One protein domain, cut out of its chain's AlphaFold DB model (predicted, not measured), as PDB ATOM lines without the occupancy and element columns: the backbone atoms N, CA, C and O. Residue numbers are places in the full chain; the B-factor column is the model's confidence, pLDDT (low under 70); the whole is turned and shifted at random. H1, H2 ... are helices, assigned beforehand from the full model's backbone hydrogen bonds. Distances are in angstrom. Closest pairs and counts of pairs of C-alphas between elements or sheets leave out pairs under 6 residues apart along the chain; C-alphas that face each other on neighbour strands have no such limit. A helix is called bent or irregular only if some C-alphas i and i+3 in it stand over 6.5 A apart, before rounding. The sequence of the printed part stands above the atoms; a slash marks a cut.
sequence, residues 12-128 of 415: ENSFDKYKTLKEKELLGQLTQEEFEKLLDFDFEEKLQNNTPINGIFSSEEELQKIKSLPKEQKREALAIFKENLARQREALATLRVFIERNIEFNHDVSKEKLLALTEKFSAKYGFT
ATOM      1  N   GLU A  12     323.757 424.748 309.162       61.72
ATOM      2  CA  GLU A  12     324.520 424.448 307.936       61.72
ATOM      3  C   GLU A  12     325.599 423.376 308.163       61.72
ATOM      4  O   GLU A  12     325.763 422.477 307.344       61.72
ATOM      5  N   ASN A  13     326.263 423.377 309.324       74.19
ATOM      6  CA  ASN A  13     327.306 422.392 309.640       74.19
ATOM      7  C   ASN A  13     326.721 421.019 310.050       74.19
ATOM      8  O   ASN A  13     327.400 419.994 310.001       74.19
ATOM      9  N   SER A  14     325.449 420.971 310.465       79.69
ATOM     10  CA  SER A  14     324.795 419.708 310.835       79.69
ATOM     11  C   SER A  14     324.382 418.847 309.650       79.69
ATOM     12  O   SER A  14     324.505 417.626 309.736       79.69
ATOM     13  N   PHE A  15     323.951 419.456 308.543       85.06
ATOM     14  CA  PHE A  15     323.501 418.710 307.369       85.06
ATOM     15  C   PHE A  15     324.663 417.999 306.668       85.06
ATOM     16  O   PHE A  15     324.581 416.799 306.400       85.06
ATOM     17  N   ASP A  16     325.783 418.698 306.464       90.38
ATOM     18  CA  ASP A  16     326.987 418.103 305.872       90.38
ATOM     19  C   ASP A  16     327.531 416.968 306.743       90.38
ATOM     20  O   ASP A  16     327.909 415.903 306.241       90.38
ATOM     21  N   LYS A  17     327.494 417.141 308.069       94.25
ATOM     22  CA  LYS A  17     327.897 416.098 309.014       94.25
ATOM     23  C   LYS A  17     326.964 414.890 308.970       94.25
ATOM     24  O   LYS A  17     327.454 413.765 308.946       94.25
ATOM     25  N   TYR A  18     325.649 415.098 308.932       94.25
ATOM     26  CA  TYR A  18     324.669 414.018 308.813       94.25
ATOM     27  C   TYR A  18     324.874 413.214 307.525       94.25
ATOM     28  O   TYR A  18     324.999 411.990 307.577       94.25
ATOM     29  N   LYS A  19     325.018 413.898 306.382       94.81
ATOM     30  CA  LYS A  19     325.307 413.260 305.092       94.81
ATOM     31  C   LYS A  19     326.605 412.449 305.133       94.81
ATOM     32  O   LYS A  19     326.610 411.288 304.735       94.81
ATOM     33  N   THR A  20     327.672 413.026 305.688       96.25
ATOM     34  CA  THR A  20     328.958 412.330 305.867       96.25
ATOM     35  C   THR A  20     328.801 411.052 306.695       96.25
ATOM     36  O   THR A  20     329.358 410.011 306.353       96.25
ATOM     37  N   LEU A  21     328.025 411.101 307.782       96.81
ATOM     38  CA  LEU A  21     327.780 409.934 308.631       96.81
ATOM     39  C   LEU A  21     326.947 408.859 307.917       96.81
ATOM     40  O   LEU A  21     327.261 407.681 308.051       96.81
ATOM     41  N   LYS A  22     325.942 409.238 307.116       95.25
ATOM     42  CA  LYS A  22     325.180 408.294 306.278       95.25
ATOM     43  C   LYS A  22     326.057 407.610 305.229       95.25
ATOM     44  O   LYS A  22     325.934 406.407 305.023       95.25
ATOM     45  N   GLU A  23     326.970 408.341 304.595       95.69
ATOM     46  CA  GLU A  23     327.932 407.753 303.654       95.69
ATOM     47  C   GLU A  23     328.863 406.756 304.357       95.69
ATOM     48  O   GLU A  23     329.067 405.647 303.865       95.69
ATOM     49  N   LYS A  24     329.361 407.095 305.553       96.50
ATOM     50  CA  LYS A  24     330.145 406.158 306.373       96.50
ATOM     51  C   LYS A  24     329.343 404.933 306.812       96.50
ATOM     52  O   LYS A  24     329.911 403.844 306.850       96.50
ATOM     53  N   GLU A  25     328.056 405.090 307.131       94.88
ATOM     54  CA  GLU A  25     327.158 403.975 307.465       94.88
ATOM     55  C   GLU A  25     327.074 402.988 306.300       94.88
ATOM     56  O   GLU A  25     327.309 401.796 306.483       94.88
ATOM     57  N   LEU A  26     326.825 403.499 305.090       90.94
ATOM     58  CA  LEU A  26     326.739 402.694 303.867       90.94
ATOM     59  C   LEU A  26     328.035 401.936 303.565       90.94
ATOM     60  O   LEU A  26     327.993 400.845 302.998       90.94
ATOM     61  N   LEU A  27     329.180 402.502 303.948       93.12
ATOM     62  CA  LEU A  27     330.496 401.891 303.771       93.12
ATOM     63  C   LEU A  27     330.910 400.974 304.936       93.12
ATOM     64  O   LEU A  27     331.969 400.355 304.852       93.12
ATOM     65  N   GLY A  28     330.123 400.890 306.016       92.75
ATOM     66  CA  GLY A  28     330.479 400.128 307.217       92.75
ATOM     67  C   GLY A  28     331.693 400.697 307.962       92.75
ATOM     68  O   GLY A  28     332.458 399.949 308.563       92.75
ATOM     69  N   GLN A  29     331.907 402.012 307.885       96.00
ATOM     70  CA  GLN A  29     333.099 402.706 308.397       96.00
ATOM     71  C   GLN A  29     332.817 403.591 309.618       96.00
ATOM     72  O   GLN A  29     333.661 404.400 310.007       96.00
ATOM     73  N   LEU A  30     331.624 403.490 310.201       97.19
ATOM     74  CA  LEU A  30     331.276 404.253 311.394       97.19
ATOM     75  C   LEU A  30     331.999 403.708 312.625       97.19
ATOM     76  O   LEU A  30     332.006 402.507 312.886       97.19
ATOM     77  N   THR A  31     332.538 404.617 313.429       96.62
ATOM     78  CA  THR A  31     332.870 404.325 314.829       96.62
ATOM     79  C   THR A  31     331.604 404.302 315.694       96.62
ATOM     80  O   THR A  31     330.566 404.842 315.308       96.62
ATOM     81  N   GLN A  32     331.681 403.729 316.900       95.56
ATOM     82  CA  GLN A  32     330.557 403.710 317.849       95.56
ATOM     83  C   GLN A  32     330.033 405.119 318.176       95.56
ATOM     84  O   GLN A  32     328.825 405.341 318.186       95.56
ATOM     85  N   GLU A  33     330.928 406.085 318.392       96.69
ATOM     86  CA  GLU A  33     330.552 407.474 318.688       96.69
ATOM     87  C   GLU A  33     329.872 408.152 317.485       96.69
ATOM     88  O   GLU A  33     328.915 408.913 317.632       96.69
ATOM     89  N   GLU A  34     330.355 407.883 316.271       97.12
ATOM     90  CA  GLU A  34     329.756 408.403 315.041       97.12
ATOM     91  C   GLU A  34     328.383 407.788 314.763       97.12
ATOM     92  O   GLU A  34     327.472 408.506 314.346       97.12
ATOM     93  N   PHE A  35     328.214 406.495 315.041       97.00
ATOM     94  CA  PHE A  35     326.928 405.814 314.953       97.00
ATOM     95  C   PHE A  35     325.910 406.388 315.946       97.00
ATOM     96  O   PHE A  35     324.776 406.670 315.571       97.00
ATOM     97  N   GLU A  36     326.311 406.650 317.191       95.38
ATOM     98  CA  GLU A  36     325.433 407.283 318.186       95.38
ATOM     99  C   GLU A  36     324.991 408.685 317.758       95.38
ATOM    100  O   GLU A  36     323.800 408.995 317.801       95.38
ATOM    101  N   LYS A  37     325.919 409.499 317.243       96.12
ATOM    102  CA  LYS A  37     325.590 410.817 316.677       96.12
ATOM    103  C   LYS A  37     324.631 410.712 315.493       96.12
ATOM    104  O   LYS A  37     323.742 411.548 315.357       96.12
ATOM    105  N   LEU A  38     324.811 409.708 314.636       96.31
ATOM    106  CA  LEU A  38     323.917 409.464 313.510       96.31
ATOM    107  C   LEU A  38     322.503 409.111 313.981       96.31
ATOM    108  O   LEU A  38     321.540 409.666 313.459       96.31
ATOM    109  N   LEU A  39     322.372 408.247 314.990       95.19
ATOM    110  CA  LEU A  39     321.074 407.919 315.577       95.19
ATOM    111  C   LEU A  39     320.398 409.139 316.204       95.19
ATOM    112  O   LEU A  39     319.186 409.293 316.072       95.19
ATOM    113  N   ASP A  40     321.149 410.020 316.861       94.12
ATOM    114  CA  ASP A  40     320.574 411.256 317.387       94.12
ATOM    115  C   ASP A  40     320.074 412.177 316.265       94.12
ATOM    116  O   ASP A  40     318.960 412.687 316.369       94.12
ATOM    117  N   PHE A  41     320.819 412.323 315.160       95.00
ATOM    118  CA  PHE A  41     320.330 413.058 313.988       95.00
ATOM    119  C   PHE A  41     319.065 412.432 313.393       95.00
ATOM    120  O   PHE A  41     318.091 413.145 313.156       95.00
ATOM    121  N   ASP A  42     319.052 411.108 313.214       94.06
ATOM    122  CA  ASP A  42     317.877 410.380 312.728       94.06
ATOM    123  C   ASP A  42     316.676 410.601 313.665       94.06
ATOM    124  O   ASP A  42     315.543 410.758 313.216       94.06
ATOM    125  N   PHE A  43     316.895 410.631 314.983       93.38
ATOM    126  CA  PHE A  43     315.824 410.840 315.957       93.38
ATOM    127  C   PHE A  43     315.256 412.260 315.895       93.38
ATOM    128  O   PHE A  43     314.037 412.432 315.922       93.38
ATOM    129  N   GLU A  44     316.112 413.277 315.789       92.12
ATOM    130  CA  GLU A  44     315.673 414.668 315.645       92.12
ATOM    131  C   GLU A  44     314.921 414.887 314.324       92.12
ATOM    132  O   GLU A  44     313.859 415.511 314.320       92.12
ATOM    133  N   GLU A  45     315.390 414.297 313.220       91.56
ATOM    134  CA  GLU A  45     314.665 414.288 311.943       91.56
ATOM    135  C   GLU A  45     313.267 413.664 312.101       91.56
ATOM    136  O   GLU A  45     312.276 414.163 311.556       91.56
ATOM    137  N   LYS A  46     313.137 412.595 312.898       90.19
ATOM    138  CA  LYS A  46     311.834 411.983 313.192       90.19
ATOM    139  C   LYS A  46     310.940 412.866 314.052       90.19
ATOM    140  O   LYS A  46     309.749 412.934 313.766       90.19
ATOM    141  N   LEU A  47     311.479 413.568 315.046       88.25
ATOM    142  CA  LEU A  47     310.696 414.520 315.840       88.25
ATOM    143  C   LEU A  47     310.157 415.681 314.997       88.25
ATOM    144  O   LEU A  47     309.046 416.144 315.248       88.25
ATOM    145  N   GLN A  48     310.926 416.138 314.007       87.69
ATOM    146  CA  GLN A  48     310.496 417.191 313.085       87.69
ATOM    147  C   GLN A  48     309.373 416.716 312.156       87.69
ATOM    148  O   GLN A  48     308.419 417.454 311.917       87.69
ATOM    149  N   ASN A  49     309.467 415.479 311.666       86.31
ATOM    150  CA  ASN A  49     308.524 414.928 310.691       86.31
ATOM    151  C   ASN A  49     307.305 414.226 311.316       86.31
ATOM    152  O   ASN A  49     306.322 413.976 310.623       86.31
ATOM    153  N   ASN A  50     307.353 413.885 312.605       88.38
ATOM    154  CA  ASN A  50     306.272 413.216 313.323       88.38
ATOM    155  C   ASN A  50     306.050 413.890 314.683       88.38
ATOM    156  O   ASN A  50     306.750 413.608 315.660       88.38
ATOM    157  N   THR A  51     305.056 414.777 314.739       91.19
ATOM    158  CA  THR A  51     304.750 415.595 315.917       91.19
ATOM    159  C   THR A  51     304.509 414.731 317.164       91.19
ATOM    160  O   THR A  51     303.723 413.779 317.103       91.19
ATOM    161  N   PRO A  52     305.099 415.078 318.323       94.25
ATOM    162  CA  PRO A  52     304.838 414.401 319.589       94.25
ATOM    163  C   PRO A  52     303.347 414.313 319.953       94.25
ATOM    164  O   PRO A  52     302.533 415.173 319.601       94.25
ATOM    165  N   ILE A  53     302.990 413.268 320.696       95.12
ATOM    166  CA  ILE A  53     301.662 413.086 321.284       95.12
ATOM    167  C   ILE A  53     301.744 413.499 322.752       95.12
ATOM    168  O   ILE A  53     302.601 413.026 323.498       95.12
ATOM    169  N   ASN A  54     300.847 414.387 323.172       91.62
ATOM    170  CA  ASN A  54     300.812 414.859 324.551       91.62
ATOM    171  C   ASN A  54     300.287 413.766 325.491       91.62
ATOM    172  O   ASN A  54     299.159 413.300 325.335       91.62
ATOM    173  N   GLY A  55     301.076 413.423 326.512       93.06
ATOM    174  CA  GLY A  55     300.694 412.436 327.524       93.06
ATOM    175  C   GLY A  55     300.632 411.005 326.985       93.06
ATOM    176  O   GLY A  55     301.161 410.704 325.920       93.06
ATOM    177  N   ILE A  56     300.007 410.104 327.744       95.69
ATOM    178  CA  ILE A  56     299.809 408.703 327.342       95.69
ATOM    179  C   ILE A  56     298.592 408.613 326.416       95.69
ATOM    180  O   ILE A  56     297.521 409.115 326.752       95.69
ATOM    181  N   PHE A  57     298.736 407.923 325.284       96.81
ATOM    182  CA  PHE A  57     297.653 407.650 324.342       96.81
ATOM    183  C   PHE A  57     297.261 406.169 324.392       96.81
ATOM    184  O   PHE A  57     297.943 405.304 323.837       96.81
ATOM    185  N   SER A  58     296.143 405.879 325.061       96.88
ATOM    186  CA  SER A  58     295.525 404.550 325.115       96.88
ATOM    187  C   SER A  58     294.370 404.482 324.121       96.88
ATOM    188  O   SER A  58     293.343 405.136 324.299       96.88
ATOM    189  N   SER A  59     294.525 403.694 323.054       94.62
ATOM    190  CA  SER A  59     293.538 403.656 321.969       94.62
ATOM    191  C   SER A  59     292.152 403.184 322.427       94.62
ATOM    192  O   SER A  59     291.134 403.654 321.919       94.62
ATOM    193  N   GLU A  60     292.104 402.288 323.408       95.19
ATOM    194  CA  GLU A  60     290.864 401.787 323.995       95.19
ATOM    195  C   GLU A  60     290.157 402.863 324.826       95.19
ATOM    196  O   GLU A  60     288.976 403.135 324.598       95.19
ATOM    197  N   GLU A  61     290.879 403.529 325.729       96.12
ATOM    198  CA  GLU A  61     290.328 404.594 326.574       96.12
ATOM    199  C   GLU A  61     289.850 405.786 325.741       96.12
ATOM    200  O   GLU A  61     288.746 406.287 325.954       96.12
ATOM    201  N   GLU A  62     290.636 406.209 324.748       96.12
ATOM    202  CA  GLU A  62     290.273 407.310 323.853       96.12
ATOM    203  C   GLU A  62     289.015 406.986 323.039       96.12
ATOM    204  O   GLU A  62     288.112 407.819 322.927       96.12
ATOM    205  N   LEU A  63     288.869 405.754 322.539       95.75
ATOM    206  CA  LEU A  63     287.636 405.341 321.863       95.75
ATOM    207  C   LEU A  63     286.425 405.342 322.798       95.75
ATOM    208  O   LEU A  63     285.333 405.702 322.355       95.75
ATOM    209  N   GLN A  64     286.581 404.954 324.068       96.19
ATOM    210  CA  GLN A  64     285.486 405.027 325.041       96.19
ATOM    211  C   GLN A  64     285.084 406.478 325.323       96.19
ATOM    212  O   GLN A  64     283.892 406.796 325.274       96.19
ATOM    213  N   LYS A  65     286.059 407.382 325.498       96.44
ATOM    214  CA  LYS A  65     285.804 408.826 325.620       96.44
ATOM    215  C   LYS A  65     285.036 409.344 324.405       96.44
ATOM    216  O   LYS A  65     283.979 409.948 324.559       96.44
ATOM    217  N   ILE A  66     285.474 409.013 323.191       96.44
ATOM    218  CA  ILE A  66     284.820 409.454 321.950       96.44
ATOM    219  C   ILE A  66     283.391 408.922 321.828       96.44
ATOM    220  O   ILE A  66     282.491 409.643 321.395       96.44
ATOM    221  N   LYS A  67     283.142 407.667 322.219       95.62
ATOM    222  CA  LYS A  67     281.789 407.090 322.199       95.62
ATOM    223  C   LYS A  67     280.815 407.874 323.080       95.62
ATOM    224  O   LYS A  67     279.643 407.961 322.705       95.62
ATOM    225  N   SER A  68     281.304 408.454 324.178       96.62
ATOM    226  CA  SER A  68     280.516 409.253 325.124       96.62
ATOM    227  C   SER A  68     280.231 410.694 324.670       96.62
ATOM    228  O   SER A  68     279.335 411.331 325.217       96.62
ATOM    229  N   LEU A  69     280.934 411.202 323.649       96.56
ATOM    230  CA  LEU A  69     280.741 412.567 323.148       96.56
ATOM    231  C   LEU A  69     279.402 412.742 322.398       96.56
ATOM    232  O   LEU A  69     278.871 411.773 321.849       96.56
ATOM    233  N   PRO A  70     278.873 413.975 322.278       96.94
ATOM    234  CA  PRO A  70     277.782 414.303 321.357       96.94
ATOM    235  C   PRO A  70     278.138 414.006 319.892       96.94
ATOM    236  O   PRO A  70     279.306 414.067 319.498       96.94
ATOM    237  N   LYS A  71     277.136 413.699 319.054       94.75
ATOM    238  CA  LYS A  71     277.327 413.271 317.650       94.75
ATOM    239  C   LYS A  71     278.129 414.290 316.831       94.75
ATOM    240  O   LYS A  71     278.926 413.893 315.983       94.75
ATOM    241  N   GLU A  72     277.940 415.570 317.117       94.19
ATOM    242  CA  GLU A  72     278.574 416.712 316.462       94.19
ATOM    243  C   GLU A  72     280.087 416.737 316.724       94.19
ATOM    244  O   GLU A  72     280.865 417.006 315.814       94.19
ATOM    245  N   GLN A  73     280.515 416.365 317.938       95.25
ATOM    246  CA  GLN A  73     281.923 416.362 318.358       95.25
ATOM    247  C   GLN A  73     282.653 415.061 317.991       95.25
ATOM    248  O   GLN A  73     283.874 415.047 317.832       95.25
ATOM    249  N   LYS A  74     281.919 413.952 317.803       95.69
ATOM    250  CA  LYS A  74     282.516 412.641 317.481       95.69
ATOM    251  C   LYS A  74     283.375 412.670 316.225       95.69
ATOM    252  O   LYS A  74     284.388 411.982 316.178       95.69
ATOM    253  N   ARG A  75     282.972 413.416 315.192       94.69
ATOM    254  CA  ARG A  75     283.685 413.422 313.906       94.69
ATOM    255  C   ARG A  75     285.099 413.982 314.047       94.69
ATOM    256  O   ARG A  75     286.034 413.366 313.543       94.69
ATOM    257  N   GLU A  76     285.236 415.119 314.719       94.75
ATOM    258  CA  GLU A  76     286.524 415.777 314.949       94.75
ATOM    259  C   GLU A  76     287.398 414.951 315.897       94.75
ATOM    260  O   GLU A  76     288.539 414.633 315.566       94.75
ATOM    261  N   ALA A  77     286.827 414.472 317.006       95.75
ATOM    262  CA  ALA A  77     287.554 413.632 317.953       95.75
ATOM    263  C   ALA A  77     288.045 412.316 317.316       95.75
ATOM    264  O   ALA A  77     289.169 411.883 317.564       95.75
ATOM    265  N   LEU A  78     287.253 411.699 316.426       95.12
ATOM    266  CA  LEU A  78     287.681 410.531 315.646       95.12
ATOM    267  C   LEU A  78     288.804 410.850 314.652       95.12
ATOM    268  O   LEU A  78     289.589 409.954 314.340       95.12
ATOM    269  N   ALA A  79     288.865 412.069 314.113       92.50
ATOM    270  CA  ALA A  79     289.946 412.474 313.220       92.50
ATOM    271  C   ALA A  79     291.269 412.577 313.994       92.50
ATOM    272  O   ALA A  79     292.231 411.913 313.611       92.50
ATOM    273  N   ILE A  80     291.264 413.285 315.129       93.56
ATOM    274  CA  ILE A  80     292.420 413.420 316.031       93.56
ATOM    275  C   ILE A  80     292.868 412.048 316.550       93.56
ATOM    276  O   ILE A  80     294.052 411.723 316.544       93.56
ATOM    277  N   PHE A  81     291.920 411.192 316.941       95.25
ATOM    278  CA  PHE A  81     292.211 409.825 317.369       95.25
ATOM    279  C   PHE A  81     292.959 409.017 316.308       95.25
ATOM    280  O   PHE A  81     293.940 408.348 316.623       95.25
ATOM    281  N   LYS A  82     292.498 409.055 315.050       93.56
ATOM    282  CA  LYS A  82     293.136 408.316 313.950       93.56
ATOM    283  C   LYS A  82     294.544 408.832 313.671       93.56
ATOM    284  O   LYS A  82     295.419 408.024 313.381       93.56
ATOM    285  N   GLU A  83     294.743 410.141 313.768       93.31
ATOM    286  CA  GLU A  83     296.046 410.777 313.604       93.31
ATOM    287  C   GLU A  83     297.018 410.350 314.713       93.31
ATOM    288  O   GLU A  83     298.082 409.816 314.415       93.31
ATOM    289  N   ASN A  84     296.620 410.468 315.985       95.06
ATOM    290  CA  ASN A  84     297.430 410.014 317.122       95.06
ATOM    291  C   ASN A  84     297.736 408.512 317.040       95.06
ATOM    292  O   ASN A  84     298.857 408.089 317.312       95.06
ATOM    293  N   LEU A  85     296.762 407.697 316.623       94.69
ATOM    294  CA  LEU A  85     296.957 406.261 316.441       94.69
ATOM    295  C   LEU A  85     297.993 405.957 315.348       94.69
ATOM    296  O   LEU A  85     298.822 405.068 315.539       94.69
ATOM    297  N   ALA A  86     297.961 406.679 314.224       93.88
ATOM    298  CA  ALA A  86     298.952 406.539 313.157       93.88
ATOM    299  C   ALA A  86     300.343 407.008 313.615       93.88
ATOM    300  O   ALA A  86     301.308 406.262 313.474       93.88
ATOM    301  N   ARG A  87     300.438 408.171 314.270       94.44
ATOM    302  CA  ARG A  87     301.703 408.697 314.806       94.44
ATOM    303  C   ARG A  87     302.335 407.767 315.839       94.44
ATOM    304  O   ARG A  87     303.530 407.490 315.763       94.44
ATOM    305  N   GLN A  88     301.540 407.218 316.764       95.69
ATOM    306  CA  GLN A  88     302.018 406.237 317.744       95.69
ATOM    307  C   GLN A  88     302.507 404.951 317.058       95.69
ATOM    308  O   GLN A  88     303.519 404.378 317.460       95.69
ATOM    309  N   ARG A  89     301.813 404.502 316.006       95.56
ATOM    310  CA  ARG A  89     302.190 403.331 315.205       95.56
ATOM    311  C   ARG A  89     303.526 403.536 314.487       95.56
ATOM    312  O   ARG A  89     304.384 402.658 314.549       95.56
ATOM    313  N   GLU A  90     303.707 404.685 313.849       95.44
ATOM    314  CA  GLU A  90     304.955 405.074 313.184       95.44
ATOM    315  C   GLU A  90     306.107 405.215 314.179       95.44
ATOM    316  O   GLU A  90     307.210 404.737 313.916       95.44
ATOM    317  N   ALA A  91     305.848 405.789 315.355       96.06
ATOM    318  CA  ALA A  91     306.836 405.897 316.421       96.06
ATOM    319  C   ALA A  91     307.279 404.525 316.952       96.06
ATOM    320  O   ALA A  91     308.469 404.315 317.169       96.06
ATOM    321  N   LEU A  92     306.356 403.570 317.122       96.19
ATOM    322  CA  LEU A  92     306.689 402.194 317.516       96.19
ATOM    323  C   LEU A  92     307.542 401.484 316.458       96.19
ATOM    324  O   LEU A  92     308.528 400.835 316.799       96.19
ATOM    325  N   ALA A  93     307.179 401.624 315.181       95.81
ATOM    326  CA  ALA A  93     307.955 401.053 314.085       95.81
ATOM    327  C   ALA A  93     309.358 401.671 314.010       95.81
ATOM    328  O   ALA A  93     310.346 400.951 313.893       95.81
ATOM    329  N   THR A  94     309.453 402.992 314.167       95.94
ATOM    330  CA  THR A  94     310.730 403.714 314.195       95.94
ATOM    331  C   THR A  94     311.594 403.258 315.368       95.94
ATOM    332  O   THR A  94     312.757 402.923 315.167       95.94
ATOM    333  N   LEU A  95     311.037 403.164 316.582       97.12
ATOM    334  CA  LEU A  95     311.760 402.640 317.744       97.12
ATOM    335  C   LEU A  95     312.314 401.238 317.470       97.12
ATOM    336  O   LEU A  95     313.471 400.966 317.783       97.12
ATOM    337  N   ARG A  96     311.514 400.355 316.859       96.00
ATOM    338  CA  ARG A  96     311.977 399.016 316.487       96.00
ATOM    339  C   ARG A  96     313.171 399.075 315.532       96.00
ATOM    340  O   ARG A  96     314.149 398.382 315.782       96.00
ATOM    341  N   VAL A  97     313.131 399.917 314.500       96.12
ATOM    342  CA  VAL A  97     314.264 400.103 313.572       96.12
ATOM    343  C   VAL A  97     315.511 400.604 314.305       96.12
ATOM    344  O   VAL A  97     316.609 400.123 314.048       96.12
ATOM    345  N   PHE A  98     315.359 401.527 315.257       97.25
ATOM    346  CA  PHE A  98     316.476 402.007 316.077       97.25
ATOM    347  C   PHE A  98     317.085 400.900 316.939       97.25
ATOM    348  O   PHE A  98     318.307 400.803 317.031       97.25
ATOM    349  N   ILE A  99     316.249 400.065 317.561       97.12
ATOM    350  CA  ILE A  99     316.707 398.910 318.341       97.12
ATOM    351  C   ILE A  99     317.452 397.925 317.433       97.12
ATOM    352  O   ILE A  99     318.579 397.558 317.750       97.12
ATOM    353  N   GLU A 100     316.865 397.555 316.289       95.44
ATOM    354  CA  GLU A 100     317.481 396.626 315.331       95.44
ATOM    355  C   GLU A 100     318.827 397.162 314.820       95.44
ATOM    356  O   GLU A 100     319.808 396.430 314.853       95.44
ATOM    357  N   ARG A 101     318.929 398.451 314.470       95.31
ATOM    358  CA  ARG A 101     320.203 399.065 314.053       95.31
ATOM    359  C   ARG A 101     321.260 399.062 315.155       95.31
ATOM    360  O   ARG A 101     322.428 398.859 314.858       95.31
ATOM    361  N   ASN A 102     320.881 399.287 316.419       97.12
ATOM    362  CA  ASN A 102     321.836 399.197 317.529       97.12
ATOM    363  C   ASN A 102     322.379 397.775 317.683       97.12
ATOM    364  O   ASN A 102     323.581 397.619 317.875       97.12
ATOM    365  N   ILE A 103     321.503 396.773 317.572       96.06
ATOM    366  CA  ILE A 103     321.878 395.360 317.637       96.06
ATOM    367  C   ILE A 103     322.767 394.989 316.450       96.06
ATOM    368  O   ILE A 103     323.796 394.373 316.664       96.06
ATOM    369  N   GLU A 104     322.409 395.376 315.223       93.12
ATOM    370  CA  GLU A 104     323.187 395.079 314.010       93.12
ATOM    371  C   GLU A 104     324.567 395.763 314.019       93.12
ATOM    372  O   GLU A 104     325.537 395.187 313.533       93.12
ATOM    373  N   PHE A 105     324.674 396.973 314.578       94.75
ATOM    374  CA  PHE A 105     325.944 397.694 314.685       94.75
ATOM    375  C   PHE A 105     326.848 397.140 315.796       94.75
ATOM    376  O   PHE A 105     328.063 397.056 315.627       94.75
ATOM    377  N   ASN A 106     326.263 396.774 316.940       95.38
ATOM    378  CA  ASN A 106     326.978 396.231 318.087       95.38
ATOM    379  C   ASN A 106     326.130 395.155 318.782       95.38
ATOM    380  O   ASN A 106     325.215 395.465 319.547       95.38
ATOM    381  N   HIS A 107     326.492 393.889 318.557       94.75
ATOM    382  CA  HIS A 107     325.795 392.731 319.122       94.75
ATOM    383  C   HIS A 107     325.891 392.658 320.660       94.75
ATOM    384  O   HIS A 107     325.130 391.915 321.267       94.75
ATOM    385  N   ASP A 108     326.789 393.418 321.291       95.38
ATOM    386  CA  ASP A 108     326.965 393.479 322.748       95.38
ATOM    387  C   ASP A 108     326.404 394.784 323.340       95.38
ATOM    388  O   ASP A 108     326.765 395.203 324.445       95.38
ATOM    389  N   VAL A 109     325.520 395.470 322.601       96.88
ATOM    390  CA  VAL A 109     324.802 396.643 323.106       96.88
ATOM    391  C   VAL A 109     324.107 396.311 324.428       96.88
ATOM    392  O   VAL A 109     323.477 395.267 324.568       96.88
ATOM    393  N   SER A 110     324.200 397.201 325.418       97.56
ATOM    394  CA  SER A 110     323.603 396.938 326.727       97.56
ATOM    395  C   SER A 110     322.077 397.019 326.700       97.56
ATOM    396  O   SER A 110     321.469 397.809 325.965       97.56
ATOM    397  N   LYS A 111     321.436 396.229 327.565       98.00
ATOM    398  CA  LYS A 111     319.977 396.221 327.713       98.00
ATOM    399  C   LYS A 111     319.453 397.584 328.147       98.00
ATOM    400  O   LYS A 111     318.431 398.048 327.642       98.00
ATOM    401  N   GLU A 112     320.179 398.249 329.034       98.25
ATOM    402  CA  GLU A 112     319.854 399.572 329.558       98.25
ATOM    403  C   GLU A 112     319.788 400.606 328.432       98.25
ATOM    404  O   GLU A 112     318.874 401.430 328.415       98.25
ATOM    405  N   LYS A 113     320.696 400.532 327.449       97.19
ATOM    406  CA  LYS A 113     320.697 401.434 326.293       97.19
ATOM    407  C   LYS A 113     319.459 401.234 325.414       97.19
ATOM    408  O   LYS A 113     318.817 402.214 325.033       97.19
ATOM    409  N   LEU A 114     319.068 399.988 325.139       98.19
ATOM    410  CA  LEU A 114     317.857 399.693 324.356       98.19
ATOM    411  C   LEU A 114     316.567 400.096 325.100       98.19
ATOM    412  O   LEU A 114     315.622 400.615 324.497       98.19
ATOM    413  N   LEU A 115     316.530 399.928 326.425       98.19
ATOM    414  CA  LEU A 115     315.418 400.402 327.257       98.19
ATOM    415  C   LEU A 115     315.363 401.934 327.333       98.19
ATOM    416  O   LEU A 115     314.276 402.508 327.286       98.19
ATOM    417  N   ALA A 116     316.508 402.619 327.363       97.75
ATOM    418  CA  ALA A 116     316.557 404.080 327.321       97.75
ATOM    419  C   ALA A 116     315.960 404.641 326.017       97.75
ATOM    420  O   ALA A 116     315.234 405.637 326.059       97.75
ATOM    421  N   LEU A 117     316.176 403.975 324.873       97.00
ATOM    422  CA  LEU A 117     315.488 404.314 323.618       97.00
ATOM    423  C   LEU A 117     313.968 404.172 323.759       97.00
ATOM    424  O   LEU A 117     313.218 405.055 323.343       97.00
ATOM    425  N   THR A 118     313.511 403.092 324.398       97.19
ATOM    426  CA  THR A 118     312.082 402.853 324.644       97.19
ATOM    427  C   THR A 118     311.459 403.978 325.469       97.19
ATOM    428  O   THR A 118     310.395 404.490 325.115       97.19
ATOM    429  N   GLU A 119     312.141 404.426 326.523       97.50
ATOM    430  CA  GLU A 119     311.684 405.545 327.348       97.50
ATOM    431  C   GLU A 119     311.709 406.882 326.594       97.50
ATOM    432  O   GLU A 119     310.737 407.639 326.664       97.50
ATOM    433  N   LYS A 120     312.755 407.144 325.795       95.81
ATOM    434  CA  LYS A 120     312.871 408.340 324.942       95.81
ATOM    435  C   LYS A 120     311.686 408.456 323.973       95.81
ATOM    436  O   LYS A 120     311.053 409.511 323.908       95.81
ATOM    437  N   PHE A 121     311.327 407.374 323.278       96.81
ATOM    438  CA  PHE A 121     310.158 407.349 322.389       96.81
ATOM    439  C   PHE A 121     308.838 407.410 323.160       96.81
ATOM    440  O   PHE A 121     307.945 408.178 322.795       96.81
ATOM    441  N   SER A 122     308.712 406.653 324.251       96.50
ATOM    442  CA  SER A 122     307.485 406.639 325.045       96.50
ATOM    443  C   SER A 122     307.128 408.012 325.598       96.50
ATOM    444  O   SER A 122     305.943 408.337 325.652       96.50
ATOM    445  N   ALA A 123     308.117 408.795 326.030       95.62
ATOM    446  CA  ALA A 123     307.895 410.132 326.569       95.62
ATOM    447  C   ALA A 123     307.380 411.120 325.507       95.62
ATOM    448  O   ALA A 123     306.728 412.102 325.851       95.62
ATOM    449  N   LYS A 124     307.669 410.870 324.222       96.31
ATOM    450  CA  LYS A 124     307.294 411.743 323.099       96.31
ATOM    451  C   LYS A 124     306.019 411.305 322.387       96.31
ATOM    452  O   LYS A 124     305.303 412.154 321.874       96.31
ATOM    453  N   TYR A 125     305.732 410.008 322.350       97.00
ATOM    454  CA  TYR A 125     304.627 409.446 321.563       97.00
ATOM    455  C   TYR A 125     303.591 408.700 322.409       97.00
ATOM    456  O   TYR A 125     302.750 407.967 321.883       97.00
ATOM    457  N   GLY A 126     303.637 408.887 323.729       96.50
ATOM    458  CA  GLY A 126     302.571 408.475 324.628       96.50
ATOM    459  C   GLY A 126     302.336 406.974 324.679       96.50
ATOM    460  O   GLY A 126     301.182 406.545 324.668       96.50
ATOM    461  N   PHE A 127     303.395 406.163 324.686       97.75
ATOM    462  CA  PHE A 127     303.234 404.708 324.730       97.75
ATOM    463  C   PHE A 127     302.584 404.257 326.040       97.75
ATOM    464  O   PHE A 127     302.921 404.713 327.132       97.75
ATOM    465  N   THR A 128     301.654 403.317 325.915       97.44
ATOM    466  CA  THR A 128     301.006 402.647 327.046       97.44
ATOM    467  C   THR A 128     301.964 401.672 327.735       97.44
ATOM    468  O   THR A 128     302.885 401.139 327.110       97.44
TER     469      THR A 128
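What this domain is: This is residues 12 to 128 of the 415 residues of an uncharacterized protein of Candidatus Nomurabacteria bacterium RIFCSPLOWO2_01_FULL_36_16 (UniProt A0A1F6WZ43). One long helix, H4, makes the long axis, and the shorter H3 and H5 fold back along it from its two ends as hairpins. H2 runs nearly alongside the later part of H4, while H1 packs on H2 at a steep tilt. The printed part has 117 residues with five named helices, H1 to H5 in chain order, and no named strand: the class is all helix. It is loose, with a radius of gyration of the C-alphas of 18.0 A, and flat, spanning 58 by 34 by 18 A.

Where its parts are: H4, residues 71 to 105, is 51.1 A long, from C-alpha 71 at (277.327, 413.271, 317.650) to C-alpha 105 at (325.944, 397.694, 314.685). It is only just irregular: C-alphas 72 and 75 are 6.6 A apart. H3 is residues 59 to 68, 14.5 A; H5 is residues 111 to 125, 21.2 A. H2, residues 32 to 49, measures 25.7 A. H1, residues 12 to 26, measures 22.2 A and begins at C-alpha 12, (324.520, 424.448, 307.936).

How they stand to each other: H4 touches H3 with residues 74 to 85 alone, at a shallow tilt of 3 degrees, opposite ways; the closest C-alphas are those of Ile 66 and Lys 74, 6.0 A. H4 touches H5 with residues 87 to 102 alone, at a shallow tilt of 21 degrees, opposite ways; the closest C-alphas, of Gln 88 and Tyr 125, are 5.6 A apart. H2 and H4 are close but not clearly touching, the closest C-alphas being Leu 39 and Phe 98 at 7.5 A. H2 touches H1 with residues 34 to 41 alone, at a steep tilt of 62 degrees; the closest C-alphas, of Leu 21 and Leu 38, are 6.2 A apart. H1 and H4 are apart. In H2 and H3 every O i to N i+4 pair is within hydrogen-bond range; H1 has 10 of 11, H4 29 of 31, H5 10 of 11.

The domain as a whole: The C-alphas farthest apart, of Gln 29 and Pro 70, are 58.0 A apart. The printed part has no cut and no long link. Mean pLDDT of the printed part is 94.5; residue 12 alone is under 70.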